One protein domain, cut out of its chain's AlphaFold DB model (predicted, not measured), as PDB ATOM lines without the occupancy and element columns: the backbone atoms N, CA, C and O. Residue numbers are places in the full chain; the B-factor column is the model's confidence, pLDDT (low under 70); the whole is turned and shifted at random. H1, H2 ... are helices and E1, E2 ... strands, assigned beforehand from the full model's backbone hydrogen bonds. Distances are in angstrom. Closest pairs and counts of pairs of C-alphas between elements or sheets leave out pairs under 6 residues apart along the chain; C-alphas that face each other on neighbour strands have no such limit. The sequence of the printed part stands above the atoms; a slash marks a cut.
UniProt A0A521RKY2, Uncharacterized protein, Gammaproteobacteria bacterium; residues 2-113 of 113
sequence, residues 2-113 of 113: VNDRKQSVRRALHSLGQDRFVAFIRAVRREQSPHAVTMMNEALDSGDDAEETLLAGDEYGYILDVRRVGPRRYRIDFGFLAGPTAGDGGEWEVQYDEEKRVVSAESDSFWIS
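What this domain is: This is residues 2 to 113 of the 113 residues of an uncharacterized protein of Gammaproteobacteria bacterium (UniProt A0A521RKY2). One twisted sheet of four long strands has helices H2 and H3 over one face and its other face bare; H1 runs beside edge strand E1, and short H4 packs between H1 and H3. The 112 printed residues have four named helices, then four named strands, class mixed. The sheet, E1 - E2 - E3 - E4, is an antiparallel meander, each strand the neighbour of the one before. It is compact, with a radius of gyration of the C-alphas of 13.0 A and spans of 36 by 29 by 27 A.

Where its parts are: E1 is residues 61 to 70, 28.6 A from first to last C-alpha; E2 is 73 to 83, 30.8 A; E3 is 86 to 96, 31.2 A; E4 is 102 to 112, 25.3 A, ending at C-alpha 112 (-27.858, -24.709, -14.033). E3 bends by 52 degrees at residue 93, E4 by 59 degrees at residue 108. H1 is residues 2 to 16, 21.8 A, from C-alpha 2 (-31.284, -12.264, 3.416); H2 is 18 to 27, H3 35 to 46, H4 50 to 55.

How they stand to each other: Within hydrogen-bond range are N 65 and O 77 in hairpin E1 and E2, 2.9 A, N 76 and O 92 in hairpin E2 and E3, 2.8 A, and N 91 and O 109 in hairpin E3 and E4, 2.9 A. H2 and H3, on the same face, make two layers with the sheet, at heights of 7.4 A and 11.6 A; the closest C-alphas of H3 and E2 are Ala 36 and Gly 79, 5.2 A. H1 stands at the sheet's level; its closest C-alphas with E1 are Ala 12 and Val 66, 5.1 A. H4 touches H1 at a shallow tilt of 24 degrees, opposite ways, closest C-alphas Lys 6 and Leu 55, 5.9 A. H3 touches H4 with residues 40 to 44 alone, closest C-alphas Leu 44 and Ala 50, 6.7 A. H1 and H3 are apart. Every O i to N i+4 pair is within hydrogen-bond range in H2, H3 and H4, and 10 of 11 in H1.

The domain as a whole: The C-alphas farthest apart, of Thr 85 and Glu 98, are 39.2 A apart. The printed part has no cut and no long link. Mean pLDDT of the printed part is 92.8; residues 2, 3 and 31 are under 70.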
ATOM      1  N   VAL A   2     -32.759 -12.500   3.473       58.84
ATOM      2  CA  VAL A   2     -31.284 -12.264   3.416       58.84
ATOM      3  C   VAL A   2     -30.531 -12.829   4.635       58.84
ATOM      4  O   VAL A   2     -29.451 -13.404   4.508       58.84
ATOM      5  N   ASN A   3     -31.126 -12.711   5.827       67.38
ATOM      6  CA  ASN A   3     -30.531 -13.216   7.069       67.38
ATOM      7  C   ASN A   3     -30.467 -14.757   7.100       67.38
ATOM      8  O   ASN A   3     -29.543 -15.326   7.674       67.38
ATOM      9  N   ASP A   4     -31.390 -15.438   6.418       83.00
ATOM     10  CA  ASP A   4     -31.509 -16.898   6.472       83.00
ATOM     11  C   ASP A   4     -30.428 -17.578   5.616       83.00
ATOM     12  O   ASP A   4     -29.788 -18.520   6.087       83.00
ATOM     13  N   ARG A   5     -30.128 -17.039   4.417       89.38
ATOM     14  CA  ARG A   5     -29.023 -17.518   3.557       89.38
ATOM     15  C   ARG A   5     -27.684 -17.425   4.279       89.38
ATOM     16  O   ARG A   5     -26.993 -18.429   4.436       89.38
ATOM     17  N   LYS A   6     -27.328 -16.224   4.749       92.06
ATOM     18  CA  LYS A   6     -26.039 -15.974   5.416       92.06
ATOM     19  C   LYS A   6     -25.886 -16.825   6.679       92.06
ATOM     20  O   LYS A   6     -24.807 -17.348   6.940       92.06
ATOM     21  N   GLN A   7     -26.961 -17.021   7.447       91.94
ATOM     22  CA  GLN A   7     -26.939 -17.934   8.593       91.94
ATOM     23  C   GLN A   7     -26.786 -19.406   8.196       91.94
ATOM     24  O   GLN A   7     -26.156 -20.158   8.937       91.94
ATOM     25  N   SER A   8     -27.374 -19.837   7.077       91.81
ATOM     26  CA  SER A   8     -27.197 -21.201   6.567       91.81
ATOM     27  C   SER A   8     -25.743 -21.446   6.173       91.81
ATOM     28  O   SER A   8     -25.122 -22.381   6.671       91.81
ATOM     29  N   VAL A   9     -25.166 -20.529   5.391       95.06
ATOM     30  CA  VAL A   9     -23.761 -20.571   4.968       95.06
ATOM     31  C   VAL A   9     -22.821 -20.635   6.171       95.06
ATOM     32  O   VAL A   9     -21.968 -21.516   6.227       95.06
ATOM     33  N   ARG A  10     -23.010 -19.772   7.182       95.44
ATOM     34  CA  ARG A  10     -22.195 -19.809   8.411       95.44
ATOM     35  C   ARG A  10     -22.297 -21.142   9.141       95.44
ATOM     36  O   ARG A  10     -21.286 -21.674   9.588       95.44
ATOM     37  N   ARG A  11     -23.507 -21.694   9.270       95.25
ATOM     38  CA  ARG A  11     -23.721 -22.993   9.925       95.25
ATOM     39  C   ARG A  11     -23.020 -24.119   9.171       95.25
ATOM     40  O   ARG A  11     -22.343 -24.929   9.802       95.25
ATOM     41  N   ALA A  12     -23.142 -24.138   7.848       96.81
ATOM     42  CA  ALA A  12     -22.502 -25.130   6.999       96.81
ATOM     43  C   ALA A  12     -20.968 -25.020   7.061       96.81
ATOM     44  O   ALA A  12     -20.287 -26.017   7.315       96.81
ATOM     45  N   LEU A  13     -20.426 -23.803   6.943       96.12
ATOM     46  CA  LEU A  13     -18.988 -23.553   7.020       96.12
ATOM     47  C   LEU A  13     -18.418 -23.901   8.399       96.12
ATOM     48  O   LEU A  13     -17.376 -24.544   8.478       96.12
ATOM     49  N   HIS A  14     -19.119 -23.565   9.485       94.69
ATOM     50  CA  HIS A  14     -18.721 -23.948  10.841       94.69
ATOM     51  C   HIS A  14     -18.763 -25.473  11.046       94.69
ATOM     52  O   HIS A  14     -17.885 -26.039  11.693       94.69
ATOM     53  N   SER A  15     -19.765 -26.155  10.481       94.75
ATOM     54  CA  SER A  15     -19.876 -27.619  10.546       94.75
ATOM     55  C   SER A  15     -18.739 -28.323   9.795       94.75
ATOM     56  O   SER A  15     -18.231 -29.348  10.254       94.75
ATOM     57  N   LEU A  16     -18.334 -27.794   8.639       96.38
ATOM     58  CA  LEU A  16     -17.260 -28.367   7.826       96.38
ATOM     59  C   LEU A  16     -15.864 -27.994   8.356       96.38
ATOM     60  O   LEU A  16     -14.967 -28.843   8.438       96.38
ATOM     61  N   GLY A  17     -15.708 -26.729   8.741       96.19
ATOM     62  CA  GLY A  17     -14.449 -26.032   8.972       96.19
ATOM     63  C   GLY A  17     -13.924 -25.363   7.697       96.19
ATOM     64  O   GLY A  17     -13.917 -25.974   6.626       96.19
ATOM     65  N   GLN A  18     -13.427 -24.131   7.827       95.44
ATOM     66  CA  GLN A  18     -12.939 -23.319   6.705       95.44
ATOM     67  C   GLN A  18     -11.812 -24.007   5.918       95.44
ATOM     68  O   GLN A  18     -11.894 -24.087   4.696       95.44
ATOM     69  N   ASP A  19     -10.831 -24.615   6.597       96.38
ATOM     70  CA  ASP A  19      -9.742 -25.356   5.934       96.38
ATOM     71  C   ASP A  19     -10.264 -26.464   5.006       96.38
ATOM     72  O   ASP A  19      -9.767 -26.656   3.898       96.38
ATOM     73  N   ARG A  20     -11.290 -27.200   5.458       97.62
ATOM     74  CA  ARG A  20     -11.892 -28.296   4.686       97.62
ATOM     75  C   ARG A  20     -12.703 -27.776   3.512       97.62
ATOM     76  O   ARG A  20     -12.696 -28.415   2.462       97.62
ATOM     77  N   PHE A  21     -13.389 -26.648   3.685       98.06
ATOM     78  CA  PHE A  21     -14.093 -25.982   2.596       98.06
ATOM     79  C   PHE A  21     -13.114 -25.539   1.506       98.06
ATOM     80  O   PHE A  21     -13.295 -25.895   0.345       98.06
ATOM     81  N   VAL A  22     -12.031 -24.854   1.885       97.88
ATOM     82  CA  VAL A  22     -10.984 -24.441   0.941       97.88
ATOM     83  C   VAL A  22     -10.391 -25.663   0.244       97.88
ATOM     84  O   VAL A  22     -10.350 -25.702  -0.983       97.88
ATOM     85  N   ALA A  23     -10.004 -26.703   0.991       97.62
ATOM     86  CA  ALA A  23      -9.469 -27.931   0.407       97.62
ATOM     87  C   ALA A  23     -10.447 -28.587  -0.586       97.62
ATOM     88  O   ALA A  23     -10.021 -29.052  -1.642       97.62
ATOM     89  N   PHE A  24     -11.748 -28.582  -0.281       97.56
ATOM     90  CA  PHE A  24     -12.800 -29.036  -1.190       97.56
ATOM     91  C   PHE A  24     -12.834 -28.215  -2.480       97.56
ATOM     92  O   PHE A  24     -12.670 -28.794  -3.551       97.56
ATOM     93  N   ILE A  25     -12.972 -26.889  -2.390       97.69
ATOM     94  CA  ILE A  25     -13.048 -26.001  -3.559       97.69
ATOM     95  C   ILE A  25     -11.830 -26.175  -4.472       97.69
ATOM     96  O   ILE A  25     -11.970 -26.240  -5.696       97.69
ATOM     97  N   ARG A  26     -10.636 -26.317  -3.883       96.44
ATOM     98  CA  ARG A  26      -9.400 -26.601  -4.623       96.44
ATOM     99  C   ARG A  26      -9.437 -27.967  -5.307       96.44
ATOM    100  O   ARG A  26      -9.038 -28.074  -6.464       96.44
ATOM    101  N   ALA A  27      -9.924 -29.000  -4.623       95.44
ATOM    102  CA  ALA A  27      -9.973 -30.363  -5.150       95.44
ATOM    103  C   ALA A  27     -10.971 -30.530  -6.308       95.44
ATOM    104  O   ALA A  27     -10.756 -31.364  -7.191       95.44
ATOM    105  N   VAL A  28     -12.045 -29.739  -6.326       94.50
ATOM    106  CA  VAL A  28     -13.059 -29.778  -7.390       94.50
ATOM    107  C   VAL A  28     -12.815 -28.758  -8.503       94.50
ATOM    108  O   VAL A  28     -13.682 -28.571  -9.351       94.50
ATOM    109  N   ARG A  29     -11.636 -28.122  -8.558       89.38
ATOM    110  CA  ARG A  29     -11.225 -27.270  -9.685       89.38
ATOM    111  C   ARG A  29     -10.973 -28.142 -10.923       89.38
ATOM    112  O   ARG A  29      -9.949 -28.816 -11.015       89.38
ATOM    113  N   ARG A  30     -11.911 -28.154 -11.875       80.12
ATOM    114  CA  ARG A  30     -11.822 -28.880 -13.155       80.12
ATOM    115  C   ARG A  30     -12.370 -28.015 -14.289       80.12
ATOM    116  O   ARG A  30     -13.108 -27.067 -14.051       80.12
ATOM    117  N   GLU A  31     -12.038 -28.377 -15.527       63.12
ATOM    118  CA  GLU A  31     -12.479 -27.655 -16.734       63.12
ATOM    119  C   GLU A  31     -14.012 -27.634 -16.904       63.12
ATOM    120  O   GLU A  31     -14.549 -26.714 -17.507       63.12
ATOM    121  N   GLN A  32     -14.727 -28.608 -16.326       77.25
ATOM    122  CA  GLN A  32     -16.195 -28.710 -16.374       77.25
ATOM    123  C   GLN A  32     -16.872 -28.441 -15.020       77.25
ATOM    124  O   GLN A  32     -17.978 -28.921 -14.773       77.25
ATOM    125  N   SER A  33     -16.212 -27.728 -14.106       86.75
ATOM    126  CA  SER A  33     -16.830 -27.372 -12.826       86.75
ATOM    127  C   SER A  33     -17.872 -26.257 -13.002       86.75
ATOM    128  O   SER A  33     -17.713 -25.419 -13.893       86.75
ATOM    129  N   PRO A  34     -18.910 -26.200 -12.143       92.69
ATOM    130  CA  PRO A  34     -19.832 -25.068 -12.106       92.69
ATOM    131  C   PRO A  34     -19.083 -23.736 -11.975       92.69
ATOM    132  O   PRO A  34     -18.038 -23.660 -11.320       92.69
ATOM    133  N   HIS A  35     -19.621 -22.676 -12.568       93.25
ATOM    134  CA  HIS A  35     -19.004 -21.352 -12.564       93.25
ATOM    135  C   HIS A  35     -18.790 -20.813 -11.140       93.25
ATOM    136  O   HIS A  35     -17.748 -20.225 -10.863       93.25
ATOM    137  N   ALA A  36     -19.690 -21.113 -10.204       95.12
ATOM    138  CA  ALA A  36     -19.555 -20.818  -8.782       95.12
ATOM    139  C   ALA A  36     -18.252 -21.373  -8.175       95.12
ATOM    140  O   ALA A  36     -17.600 -20.701  -7.375       95.12
ATOM    141  N   VAL A  37     -17.836 -22.584  -8.568       96.31
ATOM    142  CA  VAL A  37     -16.563 -23.185  -8.128       96.31
ATOM    143  C   VAL A  37     -15.378 -22.429  -8.715       96.31
ATOM    144  O   VAL A  37     -14.380 -22.224  -8.020       96.31
ATOM    145  N   THR A  38     -15.479 -22.008  -9.976       95.19
ATOM    146  CA  THR A  38     -14.446 -21.215 -10.650       95.19
ATOM    147  C   THR A  38     -14.268 -19.862  -9.969       95.19
ATOM    148  O   THR A  38     -13.160 -19.562  -9.535       95.19
ATOM    149  N   MET A  39     -15.351 -19.108  -9.762       95.00
ATOM    150  CA  MET A  39     -15.310 -17.802  -9.096       95.00
ATOM    151  C   MET A  39     -14.758 -17.895  -7.667       95.00
ATOM    152  O   MET A  39     -13.943 -17.071  -7.260       95.00
ATOM    153  N   MET A  40     -15.153 -18.918  -6.899       97.00
ATOM    154  CA  MET A  40     -14.612 -19.116  -5.551       97.00
ATOM    155  C   MET A  40     -13.117 -19.459  -5.588       97.00
ATOM    156  O   MET A  40     -12.351 -18.958  -4.773       97.00
ATOM    157  N   ASN A  41     -12.667 -20.283  -6.539       97.06
ATOM    158  CA  ASN A  41     -11.238 -20.554  -6.709       97.06
ATOM    159  C   ASN A  41     -10.442 -19.296  -7.075       97.06
ATOM    160  O   ASN A  41      -9.323 -19.152  -6.591       97.06
ATOM    161  N   GLU A  42     -10.995 -18.417  -7.912       96.44
ATOM    162  CA  GLU A  42     -10.366 -17.148  -8.291       96.44
ATOM    163  C   GLU A  42     -10.223 -16.212  -7.086       96.44
ATOM    164  O   GLU A  42      -9.121 -15.732  -6.832       96.44
ATOM    165  N   ALA A  43     -11.278 -16.041  -6.282       96.62
ATOM    166  CA  ALA A  43     -11.215 -15.260  -5.041       96.62
ATOM    167  C   ALA A  43     -10.141 -15.807  -4.080       96.62
ATOM    168  O   ALA A  43      -9.285 -15.072  -3.585       96.62
ATOM    169  N   LEU A  44     -10.105 -17.131  -3.891       97.00
ATOM    170  CA  LEU A  44      -9.088 -17.787  -3.065       97.00
ATOM    171  C   LEU A  44      -7.666 -17.658  -3.647       97.00
ATOM    172  O   LEU A  44      -6.701 -17.648  -2.885       97.00
ATOM    173  N   ASP A  45      -7.505 -17.612  -4.976       96.62
ATOM    174  CA  ASP A  45      -6.214 -17.370  -5.647       96.62
ATOM    175  C   ASP A  45      -5.744 -15.918  -5.457       96.62
ATOM    176  O   ASP A  45      -4.543 -15.674  -5.334       96.62
ATOM    177  N   SER A  46      -6.679 -14.968  -5.380       96.75
ATOM    178  CA  SER A  46      -6.418 -13.559  -5.068       96.75
ATOM    179  C   SER A  46      -6.101 -13.296  -3.592       96.75
ATOM    180  O   SER A  46      -5.612 -12.216  -3.262       96.75
ATOM    181  N   GLY A  47      -6.301 -14.290  -2.721       96.62
ATOM    182  CA  GLY A  47      -6.045 -14.194  -1.285       96.62
ATOM    183  C   GLY A  47      -7.240 -13.715  -0.463       96.62
ATOM    184  O   GLY A  47      -7.047 -13.346   0.695       96.62
ATOM    185  N   ASP A  48      -8.448 -13.730  -1.031       96.44
ATOM    186  CA  ASP A  48      -9.670 -13.371  -0.313       96.44
ATOM    187  C   ASP A  48     -10.019 -14.420   0.755       96.44
ATOM    188  O   ASP A  48      -9.746 -15.619   0.609       96.44
ATOM    189  N   ASP A  49     -10.658 -13.973   1.840       96.25
ATOM    190  CA  ASP A  49     -11.162 -14.874   2.872       96.25
ATOM    191  C   ASP A  49     -12.417 -15.620   2.394       96.25
ATOM    192  O   ASP A  49     -13.404 -15.027   1.963       96.25
ATOM    193  N   ALA A  50     -12.396 -16.949   2.523       95.12
ATOM    194  CA  ALA A  50     -13.474 -17.814   2.058       95.12
ATOM    195  C   ALA A  50     -14.838 -17.489   2.694       95.12
ATOM    196  O   ALA A  50     -15.861 -17.548   2.010       95.12
ATOM    197  N   GLU A  51     -14.877 -17.187   3.999       95.62
ATOM    198  CA  GLU A  51     -16.127 -16.857   4.685       95.62
ATOM    199  C   GLU A  51     -16.646 -15.498   4.212       95.62
ATOM    200  O   GLU A  51     -17.828 -15.377   3.876       95.62
ATOM    201  N   GLU A  52     -15.776 -14.493   4.128       95.75
ATOM    202  CA  GLU A  52     -16.149 -13.170   3.628       95.75
ATOM    203  C   GLU A  52     -16.689 -13.242   2.193       95.75
ATOM    204  O   GLU A  52     -17.760 -12.692   1.919       95.75
ATOM    205  N   THR A  53     -16.035 -13.997   1.302       95.75
ATOM    206  CA  THR A  53     -16.496 -14.209  -0.078       95.75
ATOM    207  C   THR A  53     -17.856 -14.913  -0.128       95.75
ATOM    208  O   THR A  53     -18.750 -14.482  -0.858       95.75
ATOM    209  N   LEU A  54     -18.063 -15.971   0.664       95.06
ATOM    210  CA  LEU A  54     -19.341 -16.693   0.736       95.06
ATOM    211  C   LEU A  54     -20.499 -15.798   1.221       95.06
ATOM    212  O   LEU A  54     -21.650 -15.926   0.781       95.06
ATOM    213  N   LEU A  55     -20.204 -14.899   2.160       93.75
ATOM    214  CA  LEU A  55     -21.181 -14.012   2.793       93.75
ATOM    215  C   LEU A  55     -21.373 -12.682   2.062       93.75
ATOM    216  O   LEU A  55     -22.280 -11.920   2.430       93.75
ATOM    217  N   ALA A  56     -20.573 -12.427   1.028       89.94
ATOM    218  CA  ALA A  56     -20.739 -11.294   0.138       89.94
ATOM    219  C   ALA A  56     -22.109 -11.328  -0.564       89.94
ATOM    220  O   ALA A  56     -22.780 -12.365  -0.666       89.94
ATOM    221  N   GLY A  57     -22.545 -10.152  -1.015       82.00
ATOM    222  CA  GLY A  57     -23.856  -9.956  -1.629       82.00
ATOM    223  C   GLY A  57     -25.015  -9.961  -0.628       82.00
ATOM    224  O   GLY A  57     -24.873 -10.323   0.545       82.00
ATOM    225  N   ASP A  58     -26.180  -9.534  -1.098       79.94
ATOM    226  CA  ASP A  58     -27.387  -9.418  -0.282       79.94
ATOM    227  C   ASP A  58     -28.273 -10.664  -0.427       79.94
ATOM    228  O   ASP A  58     -27.928 -11.740   0.078       79.94
ATOM    229  N   GLU A  59     -29.428 -10.508  -1.076       78.62
ATOM    230  CA  GLU A  59     -30.481 -11.519  -1.205       78.62
ATOM    231  C   GLU A  59     -30.026 -12.762  -1.980       78.62
ATOM    232  O   GLU A  59     -30.363 -13.883  -1.600       78.62
ATOM    233  N   TYR A  60     -29.186 -12.556  -2.991       85.75
ATOM    234  CA  TYR A  60     -28.587 -13.590  -3.830       85.75
ATOM    235  C   TYR A  60     -27.071 -13.661  -3.584       85.75
ATOM    236  O   TYR A  60     -26.472 -12.726  -3.046       85.75
ATOM    237  N   GLY A  61     -26.451 -14.788  -3.920       93.69
ATOM    238  CA  GLY A  61     -25.033 -15.036  -3.682       93.69
ATOM    239  C   GLY A  61     -24.726 -16.518  -3.515       93.69
ATOM    240  O   GLY A  61     -25.534 -17.379  -3.867       93.69
ATOM    241  N   TYR A  62     -23.571 -16.818  -2.922       95.38
ATOM    242  CA  TYR A  62     -23.188 -18.199  -2.660       95.38
ATOM    243  C   TYR A  62     -24.172 -18.904  -1.724       95.38
ATOM    244  O   TYR A  62     -24.667 -18.334  -0.740       95.38
ATOM    245  N   ILE A  63     -24.407 -20.172  -2.038       94.62
ATOM    246  CA  ILE A  63     -25.100 -21.135  -1.195       94.62
ATOM    247  C   ILE A  63     -24.120 -22.233  -0.799       94.62
ATOM    248  O   ILE A  63     -23.251 -22.628  -1.577       94.62
ATOM    249  N   LEU A  64     -24.261 -22.694   0.436       96.62
ATOM    250  CA  LEU A  64     -23.479 -23.786   0.985       96.62
ATOM    251  C   LEU A  64     -24.369 -24.559   1.953       96.62
ATOM    252  O   LEU A  64     -24.853 -23.980   2.932       96.62
ATOM    253  N   ASP A  65     -24.553 -25.846   1.688       96.81
ATOM    254  CA  ASP A  65     -25.081 -26.803   2.654       96.81
ATOM    255  C   ASP A  65     -24.103 -27.965   2.824       96.81
ATOM    256  O   ASP A  65     -23.398 -28.365   1.896       96.81
ATOM    257  N   VAL A  66     -23.999 -28.467   4.051       97.50
ATOM    258  CA  VAL A  66     -23.039 -29.511   4.404       97.50
ATOM    259  C   VAL A  66     -23.689 -30.505   5.344       97.50
ATOM    260  O   VAL A  66     -24.088 -30.175   6.462       97.50
ATOM    261  N   ARG A  67     -23.664 -31.775   4.945       97.12
ATOM    262  CA  ARG A  67     -24.121 -32.889   5.772       97.12
ATOM    263  C   ARG A  67     -23.021 -33.922   5.929       97.12
ATOM    264  O   ARG A  67     -22.493 -34.450   4.956       97.12
ATOM    265  N   ARG A  68     -22.709 -34.293   7.168       96.81
ATOM    266  CA  ARG A  68     -21.807 -35.416   7.434       96.81
ATOM    267  C   ARG A  68     -22.526 -36.737   7.145       96.81
ATOM    268  O   ARG A  68     -23.556 -37.012   7.752       96.81
ATOM    269  N   VAL A  69     -21.962 -37.556   6.263       96.50
ATOM    270  CA  VAL A  69     -22.517 -38.869   5.870       96.50
ATOM    271  C   VAL A  69     -21.672 -40.045   6.372       96.50
ATOM    272  O   VAL A  69     -22.087 -41.194   6.286       96.50
ATOM    273  N   GLY A  70     -20.505 -39.772   6.966       95.50
ATOM    274  CA  GLY A  70     -19.672 -40.798   7.589       95.50
ATOM    275  C   GLY A  70     -18.459 -40.243   8.343       95.50
ATOM    276  O   GLY A  70     -18.316 -39.028   8.545       95.50
ATOM    277  N   PRO A  71     -17.546 -41.116   8.803       95.00
ATOM    278  CA  PRO A  71     -16.261 -40.698   9.352       95.00
ATOM    279  C   PRO A  71     -15.455 -39.921   8.307       95.00
ATOM    280  O   PRO A  71     -15.054 -40.477   7.288       95.00
ATOM    281  N   ARG A  72     -15.224 -38.624   8.562       95.81
ATOM    282  CA  ARG A  72     -14.505 -37.714   7.650       95.81
ATOM    283  C   ARG A  72     -15.116 -37.623   6.238       95.81
ATOM    284  O   ARG A  72     -14.432 -37.197   5.316       95.81
ATOM    285  N   ARG A  73     -16.390 -37.987   6.082       97.50
ATOM    286  CA  ARG A  73     -17.109 -37.966   4.808       97.50
ATOM    287  C   ARG A  73     -18.296 -37.022   4.877       97.50
ATOM    288  O   ARG A  73     -19.091 -37.103   5.822       97.50
ATOM    289  N   TYR A  74     -18.412 -36.153   3.885       98.00
ATOM    290  CA  TYR A  74     -19.408 -35.094   3.829       98.00
ATOM    291  C   TYR A  74     -20.051 -35.056   2.453       98.00
ATOM    292  O   TYR A  74     -19.367 -35.232   1.455       98.00
ATOM    293  N   ARG A  75     -21.352 -34.791   2.424       97.94
ATOM    294  CA  ARG A  75     -22.045 -34.312   1.236       97.94
ATOM    295  C   ARG A  75     -22.069 -32.791   1.301       97.94
ATOM    296  O   ARG A  75     -22.411 -32.247   2.356       97.94
ATOM    297  N   ILE A  76     -21.631 -32.146   0.231       97.81
ATOM    298  CA  ILE A  76     -21.481 -30.697   0.132       97.81
ATOM    299  C   ILE A  76     -22.266 -30.226  -1.082       97.81
ATOM    300  O   ILE A  76     -21.934 -30.607  -2.204       97.81
ATOM    301  N   ASP A  77     -23.247 -29.367  -0.839       97.06
ATOM    302  CA  ASP A  77     -23.976 -28.647  -1.876       97.06
ATOM    303  C   ASP A  77     -23.411 -27.238  -1.947       97.06
ATOM    304  O   ASP A  77     -23.459 -26.488  -0.968       97.06
ATOM    305  N   PHE A  78     -22.842 -26.880  -3.092       97.25
ATOM    306  CA  PHE A  78     -22.218 -25.579  -3.275       97.25
ATOM    307  C   PHE A  78     -22.574 -24.979  -4.629       97.25
ATOM    308  O   PHE A  78     -22.559 -25.649  -5.660       97.25
ATOM    309  N   GLY A  79     -22.873 -23.684  -4.624       95.69
ATOM    310  CA  GLY A  79     -23.257 -22.969  -5.828       95.69
ATOM    311  C   GLY A  79     -23.414 -21.477  -5.599       95.69
ATOM    312  O   GLY A  79     -23.125 -20.960  -4.517       95.69
ATOM    313  N   PHE A  80     -23.911 -20.793  -6.618       95.12
ATOM    314  CA  PHE A  80     -24.211 -19.374  -6.600       95.12
ATOM    315  C   PHE A  80     -25.619 -19.138  -7.145       95.12
ATOM    316  O   PHE A  80     -25.971 -19.593  -8.229       95.12
ATOM    317  N   LEU A  81     -26.435 -18.411  -6.386       92.25
ATOM    318  CA  LEU A  81     -27.712 -17.892  -6.855       92.25
ATOM    319  C   LEU A  81     -27.482 -16.474  -7.367       92.25
ATOM    320  O   LEU A  81     -27.014 -15.627  -6.611       92.25
ATOM    321  N   ALA A  82     -27.832 -16.210  -8.624       87.94
ATOM    322  CA  ALA A  82     -27.811 -14.870  -9.216       87.94
ATOM    323  C   ALA A  82     -29.203 -14.210  -9.218       87.94
ATOM    324  O   ALA A  82     -29.331 -13.016  -9.488       87.94
ATOM    325  N   GLY A  83     -30.250 -14.980  -8.915       86.44
ATOM    326  CA  GLY A  83     -31.634 -14.529  -8.880       86.44
ATOM    327  C   GLY A  83     -32.591 -15.653  -8.463       86.44
ATOM    328  O   GLY A  83     -32.148 -16.757  -8.149       86.44
ATOM    329  N   PRO A  84     -33.913 -15.412  -8.482       81.94
ATOM    330  CA  PRO A  84     -34.912 -16.389  -8.038       81.94
ATOM    331  C   PRO A  84     -35.066 -17.583  -8.991       81.94
ATOM    332  O   PRO A  84     -35.598 -18.618  -8.600       81.94
ATOM    333  N   THR A  85     -34.623 -17.438 -10.240       83.56
ATOM    334  CA  THR A  85     -34.695 -18.469 -11.285       83.56
ATOM    335  C   THR A  85     -33.341 -18.725 -11.941       83.56
ATOM    336  O   THR A  85     -33.314 -19.336 -12.998       83.56
ATOM    337  N   ALA A  86     -32.254 -18.179 -11.386       86.12
ATOM    338  CA  ALA A  86     -30.936 -18.191 -12.008       86.12
ATOM    339  C   ALA A  86     -29.860 -18.570 -10.992       86.12
ATOM    340  O   ALA A  86     -29.753 -17.957  -9.923       86.12
ATOM    341  N   GLY A  87     -29.031 -19.541 -11.354       91.25
ATOM    342  CA  GLY A  87     -27.963 -20.030 -10.502       91.25
ATOM    343  C   GLY A  87     -27.263 -21.246 -11.077       91.25
ATOM    344  O   GLY A  87     -27.734 -21.884 -12.020       91.25
ATOM    345  N   ASP A  88     -26.119 -21.555 -10.488       95.62
ATOM    346  CA  ASP A  88     -25.276 -22.662 -10.899       95.62
ATOM    347  C   ASP A  88     -24.587 -23.299  -9.689       95.62
ATOM    348  O   ASP A  88     -24.312 -22.642  -8.684       95.62
ATOM    349  N   GLY A  89     -24.338 -24.602  -9.751       95.88
ATOM    350  CA  GLY A  89     -23.717 -25.305  -8.640       95.88
ATOM    351  C   GLY A  89     -23.627 -26.805  -8.836       95.88
ATOM    352  O   GLY A  89     -23.876 -27.339  -9.920       95.88
ATOM    353  N   GLY A  90     -23.226 -27.474  -7.766       95.56
ATOM    354  CA  GLY A  90     -23.054 -28.911  -7.738       95.56
ATOM    355  C   GLY A  90     -23.149 -29.506  -6.344       95.56
ATOM    356  O   GLY A  90     -23.095 -28.817  -5.320       95.56
ATOM    357  N   GLU A  91     -23.305 -30.817  -6.344       96.88
ATOM    358  CA  GLU A  91     -23.337 -31.648  -5.156       96.88
ATOM    359  C   GLU A  91     -22.172 -32.623  -5.227       96.88
ATOM    360  O   GLU A  91     -21.928 -33.249  -6.266       96.88
ATOM    361  N   TRP A  92     -21.455 -32.748  -4.117       97.06
ATOM    362  CA  TRP A  92     -20.287 -33.607  -4.022       97.06
ATOM    363  C   TRP A  92     -20.303 -34.456  -2.761       97.06
ATOM    364  O   TRP A  92     -20.551 -33.948  -1.667       97.06
ATOM    365  N   GLU A  93     -19.914 -35.722  -2.889       97.44
ATOM    366  CA  GLU A  93     -19.464 -36.530  -1.760       97.44
ATOM    367  C   GLU A  93     -17.938 -36.408  -1.624       97.44
ATOM    368  O   GLU A  93     -17.171 -36.754  -2.525       97.44
ATOM    369  N   VAL A  94     -17.491 -35.886  -0.480       97.88
ATOM    370  CA  VAL A  94     -16.093 -35.548  -0.205       97.88
ATOM    371  C   VAL A  94     -15.585 -36.320   1.006       97.88
ATOM    372  O   VAL A  94     -16.150 -36.248   2.103       97.88
ATOM    373  N   GLN A  95     -14.480 -37.038   0.822       98.19
ATOM    374  CA  GLN A  95     -13.753 -37.735   1.878       98.19
ATOM    375  C   GLN A  95     -12.488 -36.956   2.236       98.19
ATOM    376  O   GLN A  95     -11.684 -36.627   1.366       98.19
ATOM    377  N   TYR A  96     -12.277 -36.739   3.532       98.12
ATOM    378  CA  TYR A  96     -11.071 -36.117   4.068       98.12
ATOM    379  C   TYR A  96     -10.191 -37.119   4.819       98.12
ATOM    380  O   TYR A  96     -10.679 -38.128   5.344       98.12
ATOM    381  N   ASP A  97      -8.901 -36.805   4.919       97.06
ATOM    382  CA  ASP A  97      -7.955 -37.469   5.818       97.06
ATOM    383  C   ASP A  97      -7.935 -36.821   7.226       97.06
ATOM    384  O   ASP A  97      -8.839 -36.071   7.609       97.06
ATOM    385  N   GLU A  98      -6.948 -37.180   8.056       94.75
ATOM    386  CA  GLU A  98      -6.772 -36.625   9.416       94.75
ATOM    387  C   GLU A  98      -6.260 -35.186   9.403       94.75
ATOM    388  O   GLU A  98      -6.598 -34.402  10.289       94.75
ATOM    389  N   GLU A  99      -5.520 -34.820   8.360       96.12
ATOM    390  CA  GLU A  99      -4.945 -33.493   8.152       96.12
ATOM    391  C   GLU A  99      -5.905 -32.545   7.420       96.12
ATOM    392  O   GLU A  99      -5.510 -31.450   7.025       96.12
ATOM    393  N   LYS A 100      -7.180 -32.938   7.271       94.88
ATOM    394  CA  LYS A 100      -8.239 -32.169   6.598       94.88
ATOM    395  C   LYS A 100      -8.020 -31.994   5.087       94.88
ATOM    396  O   LYS A 100      -8.681 -31.146   4.488       94.88
ATOM    397  N   ARG A 101      -7.159 -32.791   4.452       96.00
ATOM    398  CA  ARG A 101      -6.973 -32.787   2.994       96.00
ATOM    399  C   ARG A 101      -8.016 -33.674   2.328       96.00
ATOM    400  O   ARG A 101      -8.499 -34.632   2.930       96.00
ATOM    401  N   VAL A 102      -8.369 -33.351   1.087       97.38
ATOM    402  CA  VAL A 102      -9.324 -34.136   0.297       97.38
ATOM    403  C   VAL A 102      -8.634 -35.384  -0.251       97.38
ATOM    404  O   VAL A 102      -7.625 -35.285  -0.943       97.38
ATOM    405  N   VAL A 103      -9.204 -36.551   0.047       96.81
ATOM    406  CA  VAL A 103      -8.782 -37.862  -0.472       96.81
ATOM    407  C   VAL A 103      -9.583 -38.225  -1.720       96.81
ATOM    408  O   VAL A 103      -9.027 -38.730  -2.691       96.81
ATOM    409  N   SER A 104     -10.885 -37.942  -1.708       96.12
ATOM    410  CA  SER A 104     -11.765 -38.080  -2.868       96.12
ATOM    411  C   SER A 104     -12.846 -37.003  -2.845       96.12
ATOM    412  O   SER A 104     -13.286 -36.576  -1.777       96.12
ATOM    413  N   ALA A 105     -13.253 -36.564  -4.034       95.50
ATOM    414  CA  ALA A 105     -14.390 -35.680  -4.249       95.50
ATOM    415  C   ALA A 105     -15.081 -36.119  -5.542       95.50
ATOM    416  O   ALA A 105     -14.530 -35.959  -6.638       95.50
ATOM    417  N   GLU A 106     -16.254 -36.720  -5.399       93.56
ATOM    418  CA  GLU A 106     -17.065 -37.229  -6.504       93.56
ATOM    419  C   GLU A 106     -18.295 -36.341  -6.645       93.56
ATOM    420  O   GLU A 106     -18.937 -36.017  -5.650       93.56
ATOM    421  N   SER A 107     -18.573 -35.876  -7.864       89.69
ATOM    422  CA  SER A 107     -19.767 -35.080  -8.143       89.69
ATOM    423  C   SER A 107     -20.961 -36.006  -8.334       89.69
ATOM    424  O   SER A 107     -20.939 -36.833  -9.249       89.69
ATOM    425  N   ASP A 108     -22.003 -35.810  -7.536       86.25
ATOM    426  CA  ASP A 108     -23.270 -36.529  -7.667       86.25
ATOM    427  C   ASP A 108     -24.120 -35.902  -8.783       86.25
ATOM    428  O   ASP A 108     -24.719 -36.600  -9.603       86.25
ATOM    429  N   SER A 109     -24.160 -34.567  -8.841       89.50
ATOM    430  CA  SER A 109     -24.906 -33.820  -9.855       89.50
ATOM    431  C   SER A 109     -24.416 -32.376  -9.987       89.50
ATOM    432  O   SER A 109     -23.834 -31.822  -9.055       89.50
ATOM    433  N   PHE A 110     -24.675 -31.767 -11.148       91.94
ATOM    434  CA  PHE A 110     -24.544 -30.327 -11.382       91.94
ATOM    435  C   PHE A 110     -25.892 -29.756 -11.806       91.94
ATOM    436  O   PHE A 110     -26.680 -30.437 -12.467       91.94
ATOM    437  N   TRP A 111     -26.138 -28.497 -11.463       91.31
ATOM    438  CA  TRP A 111     -27.335 -27.771 -11.866       91.31
ATOM    439  C   TRP A 111     -26.982 -26.417 -12.456       91.31
ATOM    440  O   TRP A 111     -26.041 -25.746 -12.033       91.31
ATOM    441  N   ILE A 112     -27.793 -26.035 -13.436       85.38
ATOM    442  CA  ILE A 112     -27.858 -24.709 -14.033       85.38
ATOM    443  C   ILE A 112     -29.351 -24.430 -14.190       85.38
ATOM    444  O   ILE A 112     -30.060 -25.243 -14.790       85.38
ATOM    445  N   SER A 113     -29.832 -23.341 -13.598       75.19
ATOM    446  CA  SER A 113     -31.233 -22.904 -13.680       75.19
ATOM    447  C   SER A 113     -31.357 -21.633 -14.498       75.19
ATOM    448  O   SER A 113     -30.536 -20.726 -14.219       75.19
TER     449      SER A 113